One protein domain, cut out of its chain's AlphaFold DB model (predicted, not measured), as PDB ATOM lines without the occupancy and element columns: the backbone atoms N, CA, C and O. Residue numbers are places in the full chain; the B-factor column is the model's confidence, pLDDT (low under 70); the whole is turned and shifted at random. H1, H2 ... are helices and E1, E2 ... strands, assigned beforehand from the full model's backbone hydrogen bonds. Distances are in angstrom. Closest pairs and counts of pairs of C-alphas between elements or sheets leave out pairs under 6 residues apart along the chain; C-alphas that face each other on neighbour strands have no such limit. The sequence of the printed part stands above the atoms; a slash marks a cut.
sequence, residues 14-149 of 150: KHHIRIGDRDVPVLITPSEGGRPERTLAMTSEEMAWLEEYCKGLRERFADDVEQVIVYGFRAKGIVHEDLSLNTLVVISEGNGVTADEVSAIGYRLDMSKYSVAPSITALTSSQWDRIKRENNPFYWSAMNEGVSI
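What this domain is: This is residues 14 to 149 of the 150 residues of an uncharacterized protein of Dehalococcoidia bacterium (UniProt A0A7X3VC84). A small three-stranded sheet, E3 E4 E5, makes the core, with H1 and H2 over one face and the short helices H3 and H4 over the other. A separate two-stranded hairpin, E1 and E2, sits at one side, next to H1. The printed part has 136 residues with four named helices and five named strands, in the order E1 E2 H1 E3 E4 H2 E5 H3 H4, and its class is mixed, helices and strands. The main sheet runs E3, E4, E5 and is mixed; E1 and E2 are antiparallel. The whole is compact, with a radius of gyration of the C-alphas of 14.5 A and spans of 43 by 36 by 29 A.

How they stand to each other: Start with the hairpin of E1, residues 14 to 19, and E2, residues 22 to 28, where N 17 and O 24 are 2.9 A apart. Next comes H1, residues 44 to 61; its C-alpha 51 is 6.8 A from that of Ile 19, the closest of E1 and H1. E3, residues 65 to 71, and E4, residues 85 to 91, form an antiparallel hairpin, with N 69 and O 88 at 2.8 A. H2, residues 99 to 113, leads to E5, residues 118 to 124, parallel to E4, with N 89 and O 121 at 2.8 A. E4, H2 and E5 make a strand-helix-strand unit, two parallel neighbour strands with a helix between, and its crossover is right-handed. With residues 49 to 57 alone, H1 touches H2 at a steep tilt of 42 degrees, opposite ways; their closest C-alphas, of Tyr 53 and Gly 106, are 5.6 A apart. H3, residues 125 to 133, touches H4, residues 137 to 145, about perpendicular at 82 degrees, closest at the C-alphas of Lys 132 and Tyr 139, 5.8 A. The sheet E3 E4 E5 and its helices make three layers, helices on both faces of a sheet: H1 and H2 are on one face, H3 and H4 on the opposite face. In H1, H3 and H4 every O i to N i+4 pair is within hydrogen-bond range; in H2, 9 of 11 are.

Where its parts are: Find C-alpha 14 at (-15.196, 46.849, 2.979), where E1 begins. From C-alpha 44 at (-24.770, 38.577, 0.582), H1 runs 25.2 A; H2 runs 21.8 A, E4 19.1 A and E5 19.3 A. H4 ends at C-alpha 145, (-6.404, 36.030, -9.639).

The domain as a whole: The C-alphas of Glu 32 and Gly 94, the two farthest apart, are 43.8 A apart. The printed part has no cut. Look for long links from E2 to H1 and from E3 to E4. The model's pLDDT is under 70 at residues 14 to 39.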
ATOM      1  N   LYS A  14     -16.144  47.955   2.785       55.06
ATOM      2  CA  LYS A  14     -15.196  46.849   2.979       55.06
ATOM      3  C   LYS A  14     -15.550  46.135   4.282       55.06
ATOM      4  O   LYS A  14     -15.418  46.707   5.363       55.06
ATOM      5  N   HIS A  15     -15.974  44.887   4.170       61.62
ATOM      6  CA  HIS A  15     -16.156  43.971   5.283       61.62
ATOM      7  C   HIS A  15     -14.917  43.086   5.416       61.62
ATOM      8  O   HIS A  15     -14.257  42.775   4.429       61.62
ATOM      9  N   HIS A  16     -14.590  42.688   6.639       61.53
ATOM     10  CA  HIS A  16     -13.659  41.590   6.884       61.53
ATOM     11  C   HIS A  16     -14.484  40.446   7.446       61.53
ATOM     12  O   HIS A  16     -15.268  40.655   8.375       61.53
ATOM     13  N   ILE A  17     -14.352  39.271   6.846       59.19
ATOM     14  CA  ILE A  17     -15.097  38.088   7.255       59.19
ATOM     15  C   ILE A  17     -14.106  37.045   7.721       59.19
ATOM     16  O   ILE A  17     -13.134  36.733   7.030       59.19
ATOM     17  N   ARG A  18     -14.372  36.505   8.906       59.38
ATOM     18  CA  ARG A  18     -13.544  35.472   9.495       59.38
ATOM     19  C   ARG A  18     -13.980  34.112   8.962       59.38
ATOM     20  O   ARG A  18     -14.978  33.553   9.413       59.38
ATOM     21  N   ILE A  19     -13.229  33.564   8.014       58.69
ATOM     22  CA  ILE A  19     -13.470  32.223   7.485       58.69
ATOM     23  C   ILE A  19     -12.426  31.288   8.101       58.69
ATOM     24  O   ILE A  19     -11.305  31.158   7.621       58.69
ATOM     25  N   GLY A  20     -12.801  30.623   9.198       65.06
ATOM     26  CA  GLY A  20     -11.857  29.834  10.001       65.06
ATOM     27  C   GLY A  20     -10.959  30.753  10.835       65.06
ATOM     28  O   GLY A  20     -11.469  31.551  11.620       65.06
ATOM     29  N   ASP A  21      -9.640  30.666  10.648       59.84
ATOM     30  CA  ASP A  21      -8.659  31.533  11.325       59.84
ATOM     31  C   ASP A  21      -8.216  32.747  10.496       59.84
ATOM     32  O   ASP A  21      -7.415  33.554  10.969       59.84
ATOM     33  N   ARG A  22      -8.733  32.908   9.270       49.72
ATOM     34  CA  ARG A  22      -8.362  34.006   8.369       49.72
ATOM     35  C   ARG A  22      -9.424  35.096   8.334       49.72
ATOM     36  O   ARG A  22     -10.602  34.794   8.168       49.72
ATOM     37  N   ASP A  23      -8.982  36.350   8.402       67.56
ATOM     38  CA  ASP A  23      -9.801  37.519   8.075       67.56
ATOM     39  C   ASP A  23      -9.658  37.827   6.579       67.56
ATOM     40  O   ASP A  23      -8.602  38.257   6.110       67.56
ATOM     41  N   VAL A  24     -10.722  37.577   5.819       68.56
ATOM     42  CA  VAL A  24     -10.769  37.789   4.369       68.56
ATOM     43  C   VAL A  24     -11.459  39.124   4.086       68.56
ATOM     44  O   VAL A  24     -12.601  39.316   4.517       68.56
ATOM     45  N   PRO A  25     -10.815  40.061   3.368       62.47
ATOM     46  CA  PRO A  25     -11.477  41.279   2.932       62.47
ATOM     47  C   PRO A  25     -12.504  40.947   1.842       62.47
ATOM     48  O   PRO A  25     -12.202  40.295   0.838       62.47
ATOM     49  N   VAL A  26     -13.723  41.439   2.031       63.09
ATOM     50  CA  VAL A  26     -14.860  41.285   1.122       63.09
ATOM     51  C   VAL A  26     -15.482  42.654   0.884       63.09
ATOM     52  O   VAL A  26     -15.766  43.408   1.813       63.09
ATOM     53  N   LEU A  27     -15.728  42.979  -0.378       64.88
ATOM     54  CA  LEU A  27     -16.514  44.134  -0.779       64.88
ATOM     55  C   LEU A  27     -17.932  43.647  -1.044       64.88
ATOM     56  O   LEU A  27     -18.194  42.968  -2.034       64.88
ATOM     57  N   ILE A  28     -18.851  44.014  -0.155       58.59
ATOM     58  CA  ILE A  28     -20.281  43.851  -0.408       58.59
ATOM     59  C   ILE A  28     -20.729  45.144  -1.080       58.59
ATOM     60  O   ILE A  28     -21.061  46.133  -0.427       58.59
ATOM     61  N   THR A  29     -20.628  45.182  -2.403       51.28
ATOM     62  CA  THR A  29     -21.015  46.344  -3.210       51.28
ATOM     63  C   THR A  29     -22.330  46.061  -3.929       51.28
ATOM     64  O   THR A  29     -22.431  45.013  -4.572       51.28
ATOM     65  N   PRO A  30     -23.298  46.996  -3.950       45.22
ATOM     66  CA  PRO A  30     -24.160  47.119  -5.118       45.22
ATOM     67  C   PRO A  30     -23.231  47.392  -6.305       45.22
ATOM     68  O   PRO A  30     -22.387  48.280  -6.213       45.22
ATOM     69  N   SER A  31     -23.317  46.559  -7.342       43.62
ATOM     70  CA  SER A  31     -22.534  46.629  -8.582       43.62
ATOM     71  C   SER A  31     -22.091  48.057  -8.942       43.62
ATOM     72  O   SER A  31     -22.938  48.859  -9.313       43.62
ATOM     73  N   GLU A  32     -20.791  48.360  -8.832       41.47
ATOM     74  CA  GLU A  32     -19.944  48.844  -9.936       41.47
ATOM     75  C   GLU A  32     -18.499  49.179  -9.490       41.47
ATOM     76  O   GLU A  32     -18.247  49.921  -8.544       41.47
ATOM     77  N   GLY A  33     -17.550  48.595 -10.234       49.25
ATOM     78  CA  GLY A  33     -16.228  49.119 -10.608       49.25
ATOM     79  C   GLY A  33     -15.321  49.800  -9.575       49.25
ATOM     80  O   GLY A  33     -15.251  51.022  -9.522       49.25
ATOM     81  N   GLY A  34     -14.437  49.032  -8.927       38.78
ATOM     82  CA  GLY A  34     -13.241  49.559  -8.254       38.78
ATOM     83  C   GLY A  34     -12.100  48.537  -8.212       38.78
ATOM     84  O   GLY A  34     -12.298  47.392  -7.824       38.78
ATOM     85  N   ARG A  35     -10.892  48.934  -8.637       46.78
ATOM     86  CA  ARG A  35      -9.698  48.066  -8.753       46.78
ATOM     87  C   ARG A  35      -9.105  47.770  -7.357       46.78
ATOM     88  O   ARG A  35      -8.748  48.748  -6.700       46.78
ATOM     89  N   PRO A  36      -8.942  46.510  -6.884       47.00
ATOM     90  CA  PRO A  36      -8.661  46.308  -5.463       47.00
ATOM     91  C   PRO A  36      -7.353  45.538  -5.164       47.00
ATOM     92  O   PRO A  36      -6.930  44.633  -5.880       47.00
ATOM     93  N   GLU A  37      -6.730  45.894  -4.039       48.38
ATOM     94  CA  GLU A  37      -6.193  44.938  -3.057       48.38
ATOM     95  C   GLU A  37      -7.102  43.693  -3.029       48.38
ATOM     96  O   GLU A  37      -8.297  43.881  -2.848       48.38
ATOM     97  N   ARG A  38      -6.612  42.471  -3.314       62.31
ATOM     98  CA  ARG A  38      -7.476  41.326  -3.703       62.31
ATOM     99  C   ARG A  38      -8.632  41.121  -2.719       62.31
ATOM    100  O   ARG A  38      -8.451  40.586  -1.633       62.31
ATOM    101  N   THR A  39      -9.810  41.576  -3.123       68.25
ATOM    102  CA  THR A  39     -11.020  41.628  -2.312       68.25
ATOM    103  C   THR A  39     -12.109  40.945  -3.119       68.25
ATOM    104  O   THR A  39     -12.283  41.261  -4.297       68.25
ATOM    105  N   LEU A  40     -12.821  40.001  -2.509       82.81
ATOM    106  CA  LEU A  40     -13.939  39.329  -3.167       82.81
ATOM    107  C   LEU A  40     -15.112  40.292  -3.290       82.81
ATOM    108  O   LEU A  40     -15.523  40.878  -2.289       82.81
ATOM    109  N   ALA A  41     -15.659  40.435  -4.495       87.25
ATOM    110  CA  ALA A  41     -16.957  41.070  -4.677       87.25
ATOM    111  C   ALA A  41     -17.995  39.970  -4.872       87.25
ATOM    112  O   ALA A  41     -17.885  39.198  -5.822       87.25
ATOM    113  N   MET A  42     -18.946  39.871  -3.948       85.69
ATOM    114  CA  MET A  42     -19.958  38.811  -3.882       85.69
ATOM    115  C   MET A  42     -21.271  39.395  -3.362       85.69
ATOM    116  O   MET A  42     -21.267  40.399  -2.643       85.69
ATOM    117  N   THR A  43     -22.395  38.769  -3.703       88.38
ATOM    118  CA  THR A  43     -23.673  39.090  -3.055       88.38
ATOM    119  C   THR A  43     -23.685  38.566  -1.616       88.38
ATOM    120  O   THR A  43     -22.911  37.678  -1.247       88.38
ATOM    121  N   SER A  44     -24.592  39.085  -0.785       86.31
ATOM    122  CA  SER A  44     -24.770  38.577   0.582       86.31
ATOM    123  C   SER A  44     -25.161  37.095   0.609       86.31
ATOM    124  O   SER A  44     -24.785  36.377   1.530       86.31
ATOM    125  N   GLU A  45     -25.899  36.631  -0.401       88.56
ATOM    126  CA  GLU A  45     -26.328  35.236  -0.508       88.56
ATOM    127  C   GLU A  45     -25.178  34.313  -0.926       88.56
ATOM    128  O   GLU A  45     -24.974  33.273  -0.307       88.56
ATOM    129  N   GLU A  46     -24.366  34.730  -1.903       91.38
ATOM    130  CA  GLU A  46     -23.144  34.017  -2.294       91.38
ATOM    131  C   GLU A  46     -22.152  33.913  -1.137       91.38
ATOM    132  O   GLU A  46     -21.497  32.883  -0.967       91.38
ATOM    133  N   MET A  47     -22.045  34.971  -0.329       90.50
ATOM    134  CA  MET A  47     -21.210  34.960   0.864       90.50
ATOM    135  C   MET A  47     -21.723  33.957   1.896       90.50
ATOM    136  O   MET A  47     -20.964  33.110   2.359       90.50
ATOM    137  N   ALA A  48     -23.019  34.007   2.213       91.50
ATOM    138  CA  ALA A  48     -23.631  33.079   3.157       91.50
ATOM    139  C   ALA A  48     -23.513  31.620   2.682       91.50
ATOM    140  O   ALA A  48     -23.242  30.727   3.487       91.50
ATOM    141  N   TRP A  49     -23.656  31.378   1.375       94.94
ATOM    142  CA  TRP A  49     -23.404  30.072   0.774       94.94
ATOM    143  C   TRP A  49     -21.945  29.640   0.955       94.94
ATOM    144  O   TRP A  49     -21.701  28.508   1.367       94.94
ATOM    145  N   LEU A  50     -20.969  30.521   0.694       94.50
ATOM    146  CA  LEU A  50     -19.541  30.192   0.791       94.50
ATOM    147  C   LEU A  50     -19.127  29.881   2.231       94.50
ATOM    148  O   LEU A  50     -18.375  28.932   2.464       94.50
ATOM    149  N   GLU A  51     -19.627  30.649   3.196       93.44
ATOM    150  CA  GLU A  51     -19.410  30.406   4.622       93.44
ATOM    151  C   GLU A  51     -19.956  29.037   5.041       93.44
ATOM    152  O   GLU A  51     -19.254  28.260   5.694       93.44
ATOM    153  N   GLU A  52     -21.184  28.711   4.631       95.25
ATOM    154  CA  GLU A  52     -21.819  27.434   4.957       95.25
ATOM    155  C   GLU A  52     -21.156  26.257   4.241       95.25
ATOM    156  O   GLU A  52     -20.962  25.197   4.836       95.25
ATOM    157  N   TYR A  53     -20.731  26.459   2.996       95.88
ATOM    158  CA  TYR A  53     -19.960  25.481   2.248       95.88
ATOM    159  C   TYR A  53     -18.633  25.184   2.950       95.88
ATOM    160  O   TYR A  53     -18.341  24.025   3.244       95.88
ATOM    161  N   CYS A  54     -17.868  26.218   3.318       94.44
ATOM    162  CA  CYS A  54     -16.615  26.066   4.059       94.44
ATOM    163  C   CYS A  54     -16.830  25.399   5.422       94.44
ATOM    164  O   CYS A  54     -16.016  24.579   5.845       94.44
ATOM    165  N   LYS A  55     -17.926  25.724   6.114       93.94
ATOM    166  CA  LYS A  55     -18.306  25.055   7.362       93.94
ATOM    167  C   LYS A  55     -18.565  23.564   7.132       93.94
ATOM    168  O   LYS A  55     -17.985  22.750   7.843       93.94
ATOM    169  N   GLY A  56     -19.357  23.205   6.124       94.50
ATOM    170  CA  GLY A  56     -19.648  21.810   5.785       94.50
ATOM    171  C   GLY A  56     -18.403  21.019   5.372       94.50
ATOM    172  O   GLY A  56     -18.267  19.857   5.752       94.50
ATOM    173  N   LEU A  57     -17.471  21.653   4.649       94.06
ATOM    174  CA  LEU A  57     -16.170  21.059   4.334       94.06
ATOM    175  C   LEU A  57     -15.373  20.757   5.603       94.06
ATOM    176  O   LEU A  57     -14.894  19.643   5.758       94.06
ATOM    177  N   ARG A  58     -15.280  21.703   6.543       90.94
ATOM    178  CA  ARG A  58     -14.568  21.476   7.812       90.94
ATOM    179  C   ARG A  58     -15.224  20.396   8.658       90.94
ATOM    180  O   ARG A  58     -14.540  19.533   9.179       90.94
ATOM    181  N   GLU A  59     -16.543  20.421   8.799       92.50
ATOM    182  CA  GLU A  59     -17.246  19.451   9.643       92.50
ATOM    183  C   GLU A  59     -17.098  18.013   9.137       92.50
ATOM    184  O   GLU A  59     -17.125  17.080   9.937       92.50
ATOM    185  N   ARG A  60     -16.942  17.828   7.820       92.38
ATOM    186  CA  ARG A  60     -16.916  16.501   7.199       92.38
ATOM    187  C   ARG A  60     -15.529  16.030   6.761       92.38
ATOM    188  O   ARG A  60     -15.325  14.824   6.697       92.38
ATOM    189  N   PHE A  61     -14.622  16.955   6.456       91.69
ATOM    190  CA  PHE A  61     -13.356  16.709   5.753       91.69
ATOM    191  C   PHE A  61     -12.204  17.586   6.291       91.69
ATOM    192  O   PHE A  61     -11.327  17.975   5.522       91.69
ATOM    193  N   ALA A  62     -12.229  17.984   7.573       80.25
ATOM    194  CA  ALA A  62     -11.295  18.967   8.151       80.25
ATOM    195  C   ALA A  62      -9.821  18.731   7.786       80.25
ATOM    196  O   ALA A  62      -9.143  19.669   7.380       80.25
ATOM    197  N   ASP A  63      -9.353  17.490   7.921       85.88
ATOM    198  CA  ASP A  63      -7.951  17.124   7.695       85.88
ATOM    199  C   ASP A  63      -7.655  16.796   6.220       85.88
ATOM    200  O   ASP A  63      -6.505  16.568   5.842       85.88
ATOM    201  N   ASP A  64      -8.696  16.777   5.384       91.69
ATOM    202  CA  ASP A  64      -8.613  16.388   3.981       91.69
ATOM    203  C   ASP A  64      -8.642  17.587   3.039       91.69
ATOM    204  O   ASP A  64      -8.153  17.493   1.922       91.69
ATOM    205  N   VAL A  65      -9.214  18.723   3.441       93.31
ATOM    206  CA  VAL A  65      -9.266  19.922   2.594       93.31
ATOM    207  C   VAL A  65      -8.049  20.797   2.863       93.31
ATOM    208  O   VAL A  65      -7.967  21.479   3.882       93.31
ATOM    209  N   GLU A  66      -7.118  20.827   1.913       92.25
ATOM    210  CA  GLU A  66      -5.879  21.598   2.019       92.25
ATOM    211  C   GLU A  66      -6.080  23.071   1.663       92.25
ATOM    212  O   GLU A  66      -5.476  23.948   2.277       92.25
ATOM    213  N   GLN A  67      -6.880  23.352   0.628       92.81
ATOM    214  CA  GLN A  67      -7.093  24.715   0.137       92.81
ATOM    215  C   GLN A  67      -8.502  24.894  -0.412       92.81
ATOM    216  O   GLN A  67      -9.034  24.024  -1.099       92.81
ATOM    217  N   VAL A  68      -9.058  26.083  -0.189       94.06
ATOM    218  CA  VAL A  68     -10.251  26.570  -0.888       94.06
ATOM    219  C   VAL A  68      -9.914  27.915  -1.516       94.06
ATOM    220  O   VAL A  68      -9.435  28.817  -0.827       94.06
ATOM    221  N   ILE A  69     -10.145  28.057  -2.818       94.00
ATOM    222  CA  ILE A  69      -9.832  29.263  -3.588       94.00
ATOM    223  C   ILE A  69     -11.075  29.693  -4.359       94.00
ATOM    224  O   ILE A  69     -11.581  28.946  -5.193       94.00
ATOM    225  N   VAL A  70     -11.530  30.924  -4.139       94.06
ATOM    226  CA  VAL A  70     -12.520  31.555  -5.019       94.06
ATOM    227  C   VAL A  70     -11.776  32.244  -6.154       94.06
ATOM    228  O   VAL A  70     -10.854  33.023  -5.910       94.06
ATOM    229  N   TYR A  71     -12.158  31.961  -7.396       92.31
ATOM    230  CA  TYR A  71     -11.510  32.513  -8.587       92.31
ATOM    231  C   TYR A  71     -12.538  33.040  -9.599       92.31
ATOM    232  O   TYR A  71     -13.748  33.042  -9.363       92.31
ATOM    233  N   GLY A  72     -12.060  33.554 -10.733       90.19
ATOM    234  CA  GLY A  72     -12.927  34.097 -11.778       90.19
ATOM    235  C   GLY A  72     -13.515  35.465 -11.422       90.19
ATOM    236  O   GLY A  72     -12.853  36.297 -10.801       90.19
ATOM    237  N   PHE A  73     -14.747  35.732 -11.863       89.50
ATOM    238  CA  PHE A  73     -15.352  37.071 -11.826       89.50
ATOM    239  C   PHE A  73     -15.416  37.686 -10.425       89.50
ATOM    240  O   PHE A  73     -15.037  38.844 -10.258       89.50
ATOM    241  N   ARG A  74     -15.800  36.906  -9.412       89.31
ATOM    242  CA  ARG A  74     -15.911  37.387  -8.024       89.31
ATOM    243  C   ARG A  74     -14.558  37.815  -7.449       89.31
ATOM    244  O   ARG A  74     -14.459  38.860  -6.810       89.31
ATOM    245  N   ALA A  75     -13.496  37.079  -7.778       88.19
ATOM    246  CA  ALA A  75     -12.124  37.434  -7.412       88.19
ATOM    247  C   ALA A  75     -11.575  38.646  -8.194       88.19
ATOM    248  O   ALA A  75     -10.684  39.346  -7.717       88.19
ATOM    249  N   LYS A  76     -12.155  38.948  -9.363       86.38
ATOM    250  CA  LYS A  76     -11.876  40.152 -10.167       86.38
ATOM    251  C   LYS A  76     -12.709  41.371  -9.764       86.38
ATOM    252  O   LYS A  76     -12.599  42.410 -10.413       86.38
ATOM    253  N   GLY A  77     -13.537  41.258  -8.727       84.56
ATOM    254  CA  GLY A  77     -14.412  42.340  -8.283       84.56
ATOM    255  C   GLY A  77     -15.676  42.518  -9.135       84.56
ATOM    256  O   GLY A  77     -16.279  43.586  -9.111       84.56
ATOM    257  N   ILE A  78     -16.064  41.507  -9.920       82.81
ATOM    258  CA  ILE A  78     -17.213  41.565 -10.831       82.81
ATOM    259  C   ILE A  78     -18.384  40.781 -10.230       82.81
ATOM    260  O   ILE A  78     -18.308  39.560 -10.057       82.81
ATOM    261  N   VAL A  79     -19.485  41.490  -9.968       83.31
ATOM    262  CA  VAL A  79     -20.750  40.942  -9.451       83.31
ATOM    263  C   VAL A  79     -21.828  41.075 -10.520       83.31
ATOM    264  O   VAL A  79     -22.055  42.164 -11.033       83.31
ATOM    265  N   HIS A  80     -22.473  39.962 -10.860       81.38
ATOM    266  CA  HIS A  80     -23.609  39.907 -11.783       81.38
ATOM    267  C   HIS A  80     -24.387  38.616 -11.519       81.38
ATOM    268  O   HIS A  80     -23.759  37.577 -11.300       81.38
ATOM    269  N   GLU A  81     -25.716  38.687 -11.543       76.50
ATOM    270  CA  GLU A  81     -26.621  37.597 -11.144       76.50
ATOM    271  C   GLU A  81     -26.454  36.322 -11.982       76.50
ATOM    272  O   GLU A  81     -26.392  35.231 -11.430       76.50
ATOM    273  N   ASP A  82     -26.245  36.461 -13.291       80.81
ATOM    274  CA  ASP A  82     -26.057  35.312 -14.192       80.81
ATOM    275  C   ASP A  82     -24.674  34.633 -14.108       80.81
ATOM    276  O   ASP A  82     -24.411  33.654 -14.809       80.81
ATOM    277  N   LEU A  83     -23.742  35.167 -13.311       84.94
ATOM    278  CA  LEU A  83     -22.377  34.644 -13.245       84.94
ATOM    279  C   LEU A  83     -22.223  33.639 -12.108       84.94
ATOM    280  O   LEU A  83     -22.463  33.960 -10.948       84.94
ATOM    281  N   SER A  84     -21.714  32.452 -12.438       90.31
ATOM    282  CA  SER A  84     -21.442  31.405 -11.456       90.31
ATOM    283  C   SER A  84     -20.360  31.787 -10.443       90.31
ATOM    284  O   SER A  84     -19.354  32.432 -10.773       90.31
ATOM    285  N   LEU A  85     -20.511  31.281  -9.219       92.69
ATOM    286  CA  LEU A  85     -19.495  31.351  -8.173       92.69
ATOM    287  C   LEU A  85     -18.476  30.221  -8.357       92.69
ATOM    288  O   LEU A  85     -18.758  29.061  -8.065       92.69
ATOM    289  N   ASN A  86     -17.281  30.558  -8.842       94.88
ATOM    290  CA  ASN A  86     -16.236  29.580  -9.141       94.88
ATOM    291  C   ASN A  86     -15.356  29.318  -7.913       94.88
ATOM    292  O   ASN A  86     -14.693  30.233  -7.415       94.88
ATOM    293  N   THR A  87     -15.324  28.067  -7.461       95.38
ATOM    294  CA  THR A  87     -14.559  27.635  -6.286       95.38
ATOM    295  C   THR A  87     -13.686  26.438  -6.634       95.38
ATOM    296  O   THR A  87     -14.164  25.446  -7.181       95.38
ATOM    297  N   LEU A  88     -12.399  26.527  -6.318       96.62
ATOM    298  CA  LEU A  88     -11.442  25.431  -6.394       96.62
ATOM    299  C   LEU A  88     -11.219  24.892  -4.984       96.62
ATOM    300  O   LEU A  88     -10.941  25.665  -4.069       96.62
ATOM    301  N   VAL A  89     -11.295  23.576  -4.828       96.56
ATOM    302  CA  VAL A  89     -10.947  22.873  -3.593       96.56
ATOM    303  C   VAL A  89      -9.799  21.914  -3.884       96.56
ATOM    304  O   VAL A  89      -9.893  21.097  -4.800       96.56
ATOM    305  N   VAL A  90      -8.717  22.019  -3.117       95.50
ATOM    306  CA  VAL A  90      -7.615  21.052  -3.143       95.50
ATOM    307  C   VAL A  90      -7.781  20.118  -1.954       95.50
ATOM    308  O   VAL A  90      -7.867  20.584  -0.818       95.50
ATOM    309  N   ILE A  91      -7.857  18.821  -2.233       95.31
ATOM    310  CA  ILE A  91      -8.003  17.748  -1.247       95.31
ATOM    311  C   ILE A  91      -6.714  16.935  -1.132       95.31
ATOM    312  O   ILE A  91      -6.042  16.688  -2.133       95.31
ATOM    313  N   SER A  92      -6.394  16.504   0.083       92.12
ATOM    314  CA  SER A  92      -5.248  15.663   0.397       92.12
ATOM    315  C   SER A  92      -5.346  14.302  -0.294       92.12
ATOM    316  O   SER A  92      -6.417  13.805  -0.658       92.12
ATOM    317  N   GLU A  93      -4.193  13.671  -0.486       88.19
ATOM    318  CA  GLU A  93      -4.117  12.322  -1.040       88.19
ATOM    319  C   GLU A  93      -4.409  11.250   0.019       88.19
ATOM    320  O   GLU A  93      -3.960  11.338   1.160       88.19
ATOM    321  N   GLY A  94      -5.066  10.162  -0.393       77.38
ATOM    322  CA  GLY A  94      -5.079   8.904   0.367       77.38
ATOM    323  C   GLY A  94      -6.158   8.747   1.443       77.38
ATOM    324  O   GLY A  94      -6.284   7.652   1.985       77.38
ATOM    325  N   ASN A  95      -6.984   9.764   1.698       76.50
ATOM    326  CA  ASN A  95      -8.004   9.712   2.757       76.50
ATOM    327  C   ASN A  95      -9.387   9.222   2.285       76.50
ATOM    328  O   ASN A  95     -10.348   9.196   3.049       76.50
ATOM    329  N   GLY A  96      -9.502   8.797   1.023       84.12
ATOM    330  CA  GLY A  96     -10.735   8.237   0.454       84.12
ATOM    331  C   GLY A  96     -11.816   9.269   0.113       84.12
ATOM    332  O   GLY A  96     -12.808   8.897  -0.508       84.12
ATOM    333  N   VAL A  97     -11.605  10.544   0.457       91.00
ATOM    334  CA  VAL A  97     -12.466  11.661   0.058       91.00
ATOM    335  C   VAL A  97     -12.380  11.875  -1.446       91.00
ATOM    336  O   VAL A  97     -11.296  11.959  -2.028       91.00
ATOM    337  N   THR A  98     -13.539  11.994  -2.081       91.06
ATOM    338  CA  THR A  98     -13.635  12.218  -3.524       91.06
ATOM    339  C   THR A  98     -14.004  13.660  -3.868       91.06
ATOM    340  O   THR A  98     -14.693  14.360  -3.119       91.06
ATOM    341  N   ALA A  99     -13.596  14.095  -5.064       90.62
ATOM    342  CA  ALA A  99     -14.015  15.371  -5.643       90.62
ATOM    343  C   ALA A  99     -15.551  15.514  -5.701       90.62
ATOM    344  O   ALA A  99     -16.090  16.600  -5.464       90.62
ATOM    345  N   ASP A 100     -16.254  14.409  -5.955       93.44
ATOM    346  CA  ASP A 100     -17.714  14.360  -6.017       93.44
ATOM    347  C   ASP A 100     -18.348  14.620  -4.647       93.44
ATOM    348  O   ASP A 100     -19.292  15.403  -4.540       93.44
ATOM    349  N   GLU A 101     -17.816  14.029  -3.575       94.62
ATOM    350  CA  GLU A 101     -18.325  14.243  -2.216       94.62
ATOM    351  C   GLU A 101     -18.146  15.687  -1.742       94.62
ATOM    352  O   GLU A 101     -19.070  16.265  -1.156       94.62
ATOM    353  N   VAL A 102     -16.985  16.275  -2.038       94.88
ATOM    354  CA  VAL A 102     -16.666  17.685  -1.772       94.88
ATOM    355  C   VAL A 102     -17.619  18.610  -2.526       94.88
ATOM    356  O   VAL A 102     -18.182  19.542  -1.945       94.88
ATOM    357  N   SER A 103     -17.848  18.341  -3.810       95.06
ATOM    358  CA  SER A 103     -18.721  19.167  -4.650       95.06
ATOM    359  C   SER A 103     -20.195  19.020  -4.260       95.06
ATOM    360  O   SER A 103     -20.947  19.995  -4.259       95.06
ATOM    361  N   ALA A 104     -20.614  17.824  -3.841       95.12
ATOM    362  CA  ALA A 104     -21.994  17.537  -3.469       95.12
ATOM    363  C   ALA A 104     -22.487  18.342  -2.256       95.12
ATOM    364  O   ALA A 104     -23.690  18.560  -2.134       95.12
ATOM    365  N   ILE A 105     -21.606  18.791  -1.349       94.94
ATOM    366  CA  ILE A 105     -22.014  19.698  -0.263       94.94
ATOM    367  C   ILE A 105     -22.534  21.012  -0.850       94.94
ATOM    368  O   ILE A 105     -23.643  21.423  -0.519       94.94
ATOM    369  N   GLY A 106     -21.769  21.635  -1.745       92.81
ATOM    370  CA  GLY A 106     -22.109  22.941  -2.301       92.81
ATOM    371  C   GLY A 106     -23.363  22.909  -3.174       92.81
ATOM    372  O   GLY A 106     -24.236  23.761  -3.016       92.81
ATOM    373  N   TYR A 107     -23.508  21.880  -4.017       93.75
ATOM    374  CA  TYR A 107     -24.716  21.707  -4.834       93.75
ATOM    375  C   TYR A 107     -25.971  21.445  -3.994       93.75
ATOM    376  O   TYR A 107     -27.044  21.940  -4.321       93.75
ATOM    377  N   ARG A 108     -25.867  20.720  -2.870       93.38
ATOM    378  CA  ARG A 108     -27.015  20.558  -1.960       93.38
ATOM    379  C   ARG A 108     -27.433  21.876  -1.312       93.38
ATOM    380  O   ARG A 108     -28.627  22.078  -1.108       93.38
ATOM    381  N   LEU A 109     -26.481  22.741  -0.963       90.62
ATOM    382  CA  LEU A 109     -26.774  24.048  -0.366       90.62
ATOM    383  C   LEU A 109     -27.505  24.969  -1.346       90.62
ATOM    384  O   LEU A 109     -28.486  25.593  -0.951       90.62
ATOM    385  N   ASP A 110     -27.070  24.990  -2.605       89.12
ATOM    386  CA  ASP A 110     -27.786  25.672  -3.691       89.12
ATOM    387  C   ASP A 110     -29.226  25.135  -3.807       89.12
ATOM    388  O   ASP A 110     -30.198  25.820  -3.511       89.12
ATOM    389  N   MET A 111     -29.388  23.830  -4.037       86.69
ATOM    390  CA  MET A 111     -30.718  23.238  -4.239       86.69
ATOM    391  C   MET A 111     -31.707  23.400  -3.070       86.69
ATOM    392  O   MET A 111     -32.913  23.263  -3.277       86.69
ATOM    393  N   SER A 112     -31.229  23.589  -1.837       88.56
ATOM    394  CA  SER A 112     -32.080  23.550  -0.637       88.56
ATOM    395  C   SER A 112     -32.253  24.882   0.081       88.56
ATOM    396  O   SER A 112     -33.237  25.032   0.809       88.56
ATOM    397  N   LYS A 113     -31.313  25.823  -0.065       89.94
ATOM    398  CA  LYS A 113     -31.233  26.980   0.835       89.94
ATOM    399  C   LYS A 113     -30.858  28.298   0.165       89.94
ATOM    400  O   LYS A 113     -31.304  29.332   0.653       89.94
ATOM    401  N   TYR A 114     -30.067  28.272  -0.903       89.81
ATOM    402  CA  TYR A 114     -29.507  29.476  -1.517       89.81
ATOM    403  C   TYR A 114     -29.745  29.480  -3.023       89.81
ATOM    404  O   TYR A 114     -29.515  28.476  -3.671       89.81
ATOM    405  N   SER A 115     -30.107  30.614  -3.608       88.44
ATOM    406  CA  SER A 115     -30.224  30.784  -5.058       88.44
ATOM    407  C   SER A 115     -28.879  31.183  -5.684       88.44
ATOM    408  O   SER A 115     -28.757  32.232  -6.319       88.44
ATOM    409  N   VAL A 116     -27.842  30.366  -5.486       88.94
ATOM    410  CA  VAL A 116     -26.473  30.614  -5.980       88.94
ATOM    411  C   VAL A 116     -26.149  29.600  -7.065       88.94
ATOM    412  O   VAL A 116     -26.438  28.435  -6.892       88.94
ATOM    413  N   ALA A 117     -25.477  29.989  -8.149       90.44
ATOM    414  CA  ALA A 117     -25.007  29.039  -9.164       90.44
ATOM    415  C   ALA A 117     -23.534  28.640  -8.914       90.44
ATOM    416  O   ALA A 117     -22.637  29.254  -9.508       90.44
ATOM    417  N   PRO A 118     -23.216  27.666  -8.035       93.94
ATOM    418  CA  PRO A 118     -21.835  27.296  -7.777       93.94
ATOM    419  C   PRO A 118     -21.238  26.518  -8.952       93.94
ATOM    420  O   PRO A 118     -21.858  25.626  -9.526       93.94
ATOM    421  N   SER A 119     -19.982  26.816  -9.265       95.31
ATOM    422  CA  SER A 119     -19.127  25.987 -10.108       95.31
ATOM    423  C   SER A 119     -17.950  25.525  -9.261       95.31
ATOM    424  O   SER A 119     -17.055  26.308  -8.937       95.31
ATOM    425  N   ILE A 120     -17.987  24.263  -8.837       96.75
ATOM    426  CA  ILE A 120     -16.991  23.696  -7.924       96.75
ATOM    427  C   ILE A 120     -16.064  22.783  -8.715       96.75
ATOM    428  O   ILE A 120     -16.504  21.820  -9.337       96.75
ATOM    429  N   THR A 121     -14.772  23.088  -8.665       96.19
ATOM    430  CA  THR A 121     -13.705  22.211  -9.143       96.19
ATOM    431  C   THR A 121     -12.988  21.647  -7.927       96.19
ATOM    432  O   THR A 121     -12.408  22.404  -7.159       96.19
ATOM    433  N   ALA A 122     -13.007  20.331  -7.744       96.12
ATOM    434  CA  ALA A 122     -12.260  19.669  -6.680       96.12
ATOM    435  C   ALA A 122     -11.153  18.799  -7.287       96.12
ATOM    436  O   ALA A 122     -11.401  18.037  -8.221       96.12
ATOM    437  N   LEU A 123      -9.930  18.945  -6.777       95.62
ATOM    438  CA  LEU A 123      -8.739  18.244  -7.252       95.62
ATOM    439  C   LEU A 123      -7.958  17.683  -6.074       95.62
ATOM    440  O   LEU A 123      -7.826  18.349  -5.051       95.62
ATOM    441  N   THR A 124      -7.372  16.505  -6.242       95.31
ATOM    442  CA  THR A 124      -6.385  16.008  -5.280       95.31
ATOM    443  C   THR A 124      -5.071  16.782  -5.389       95.31
ATOM    444  O   THR A 124      -4.783  17.386  -6.432       95.31
ATOM    445  N   SER A 125      -4.235  16.757  -4.351       94.00
ATOM    446  CA  SER A 125      -2.938  17.447  -4.357       94.00
ATOM    447  C   SER A 125      -2.066  17.019  -5.543       94.00
ATOM    448  O   SER A 125      -1.451  17.867  -6.189       94.00
ATOM    449  N   SER A 126      -2.069  15.736  -5.930       94.31
ATOM    450  CA  SER A 126      -1.306  15.271  -7.097       94.31
ATOM    451  C   SER A 126      -1.871  15.776  -8.426       94.31
ATOM    452  O   SER A 126      -1.098  16.087  -9.340       94.31
ATOM    453  N   GLN A 127      -3.196  15.904  -8.549       95.50
ATOM    454  CA  GLN A 127      -3.834  16.507  -9.720       95.50
ATOM    455  C   GLN A 127      -3.505  18.000  -9.804       95.50
ATOM    456  O   GLN A 127      -3.153  18.487 -10.881       95.50
ATOM    457  N   TRP A 128      -3.549  18.708  -8.674       95.50
ATOM    458  CA  TRP A 128      -3.172  20.115  -8.579       95.50
ATOM    459  C   TRP A 128      -1.700  20.346  -8.960       95.50
ATOM    460  O   TRP A 128      -1.383  21.179  -9.815       95.50
ATOM    461  N   ASP A 129      -0.789  19.537  -8.422       95.12
ATOM    462  CA  ASP A 129       0.636  19.590  -8.757       95.12
ATOM    463  C   ASP A 129       0.917  19.219 -10.213       95.12
ATOM    464  O   ASP A 129       1.840  19.745 -10.847       95.12
ATOM    465  N   ARG A 130       0.130  18.304 -10.781       96.31
ATOM    466  CA  ARG A 130       0.217  17.972 -12.199       96.31
ATOM    467  C   ARG A 130      -0.127  19.183 -13.059       96.31
ATOM    468  O   ARG A 130       0.693  19.547 -13.900       96.31
ATOM    469  N   ILE A 131      -1.261  19.840 -12.829       95.62
ATOM    470  CA  ILE A 131      -1.655  20.988 -13.657       95.62
ATOM    471  C   ILE A 131      -0.718  22.189 -13.486       95.62
ATOM    472  O   ILE A 131      -0.483  22.924 -14.447       95.62
ATOM    473  N   LYS A 132      -0.104  22.343 -12.305       93.25
ATOM    474  CA  LYS A 132       0.995  23.285 -12.070       93.25
ATOM    475  C   LYS A 132       2.190  22.996 -12.979       93.25
ATOM    476  O   LYS A 132       2.672  23.891 -13.669       93.25
ATOM    477  N   ARG A 133       2.677  21.748 -12.992       95.62
ATOM    478  CA  ARG A 133       3.839  21.333 -13.805       95.62
ATOM    479  C   ARG A 133       3.575  21.414 -15.304       95.62
ATOM    480  O   ARG A 133       4.491  21.711 -16.062       95.62
ATOM    481  N   GLU A 134       2.336  21.181 -15.720       96.00
ATOM    482  CA  GLU A 134       1.904  21.278 -17.118       96.00
ATOM    483  C   GLU A 134       1.697  22.728 -17.590       96.00
ATOM    484  O   GLU A 134       1.311  22.949 -18.735       96.00
ATOM    485  N   ASN A 135       1.972  23.726 -16.739       90.88
ATOM    486  CA  ASN A 135       1.799  25.144 -17.049       90.88
ATOM    487  C   ASN A 135       0.358  25.476 -17.489       90.88
ATOM    488  O   ASN A 135       0.132  26.288 -18.390       90.88
ATOM    489  N   ASN A 136      -0.623  24.812 -16.872       94.81
ATOM    490  CA  ASN A 136      -2.021  24.921 -17.262       94.81
ATOM    491  C   ASN A 136      -2.555  26.346 -16.980       94.81
ATOM    492  O   ASN A 136      -2.392  26.839 -15.859       94.81
ATOM    493  N   PRO A 137      -3.234  27.015 -17.935       91.31
ATOM    494  CA  PRO A 137      -3.816  28.343 -17.718       91.31
ATOM    495  C   PRO A 137      -4.763  28.426 -16.515       91.31
ATOM    496  O   PRO A 137      -4.832  29.463 -15.855       91.31
ATOM    497  N   PHE A 138      -5.461  27.333 -16.199       91.62
ATOM    498  CA  PHE A 138      -6.329  27.243 -15.030       91.62
ATOM    499  C   PHE A 138      -5.557  27.439 -13.719       91.62
ATOM    500  O   PHE A 138      -5.993  28.215 -12.872       91.62
ATOM    501  N   TYR A 139      -4.381  26.813 -13.583       92.56
ATOM    502  CA  TYR A 139      -3.524  26.967 -12.404       92.56
ATOM    503  C   TYR A 139      -3.156  28.440 -12.182       92.56
ATOM    504  O   TYR A 139      -3.304  28.971 -11.082       92.56
ATOM    505  N   TRP A 140      -2.732  29.123 -13.245       88.25
ATOM    506  CA  TRP A 140      -2.347  30.531 -13.171       88.25
ATOM    507  C   TRP A 140      -3.518  31.452 -12.873       88.25
ATOM    508  O   TRP A 140      -3.363  32.368 -12.072       88.25
ATOM    509  N   SER A 141      -4.676  31.204 -13.481       87.00
ATOM    510  CA  SER A 141      -5.905  31.942 -13.181       87.00
ATOM    511  C   SER A 141      -6.249  31.835 -11.693       87.00
ATOM    512  O   SER A 141      -6.349  32.847 -11.001       87.00
ATOM    513  N   ALA A 142      -6.297  30.615 -11.153       89.69
ATOM    514  CA  ALA A 142      -6.608  30.392  -9.746       89.69
ATOM    515  C   ALA A 142      -5.558  30.996  -8.792       89.69
ATOM    516  O   ALA A 142      -5.928  31.636  -7.814       89.69
ATOM    517  N   MET A 143      -4.257  30.869  -9.072       88.81
ATOM    518  CA  MET A 143      -3.209  31.374  -8.168       88.81
ATOM    519  C   MET A 143      -2.975  32.890  -8.261       88.81
ATOM    520  O   MET A 143      -2.726  33.561  -7.252       88.81
ATOM    521  N   ASN A 144      -3.038  33.456  -9.468       84.38
ATOM    522  CA  ASN A 144      -2.752  34.876  -9.681       84.38
ATOM    523  C   ASN A 144      -3.974  35.757  -9.449       84.38
ATOM    524  O   ASN A 144      -3.815  36.905  -9.040       84.38
ATOM    525  N   GLU A 145      -5.170  35.249  -9.724       84.62
ATOM    526  CA  GLU A 145      -6.404  36.030  -9.639       84.62
ATOM    527  C   GLU A 145      -7.269  35.594  -8.461       84.62
ATOM    528  O   GLU A 145      -8.043  36.401  -7.961       84.62
ATOM    529  N   GLY A 146      -7.134  34.350  -7.997       88.12
ATOM    530  CA  GLY A 146      -7.953  33.820  -6.919       88.12
ATOM    531  C   GLY A 146      -7.622  34.380  -5.537       88.12
ATOM    532  O   GLY A 146      -6.547  34.940  -5.272       88.12
ATOM    533  N   VAL A 147      -8.592  34.191  -4.646       89.62
ATOM    534  CA  VAL A 147      -8.537  34.521  -3.224       89.62
ATOM    535  C   VAL A 147      -8.636  33.218  -2.436       89.62
ATOM    536  O   VAL A 147      -9.634  32.505  -2.528       89.62
ATOM    537  N   SER A 148      -7.581  32.901  -1.685       88.81
ATOM    538  CA  SER A 148      -7.537  31.729  -0.806       88.81
ATOM    539  C   SER A 148      -8.322  32.007   0.476       88.81
ATOM    540  O   SER A 148      -8.101  33.014   1.149       88.81
ATOM    541  N   ILE A 149      -9.240  31.097   0.786       85.19
ATOM    542  CA  ILE A 149     -10.227  31.202   1.861       85.19
ATOM    543  C   ILE A 149      -9.801  30.398   3.092       85.19
ATOM    544  O   ILE A 149      -9.948  30.870   4.217       85.19
TER     545      ILE A 149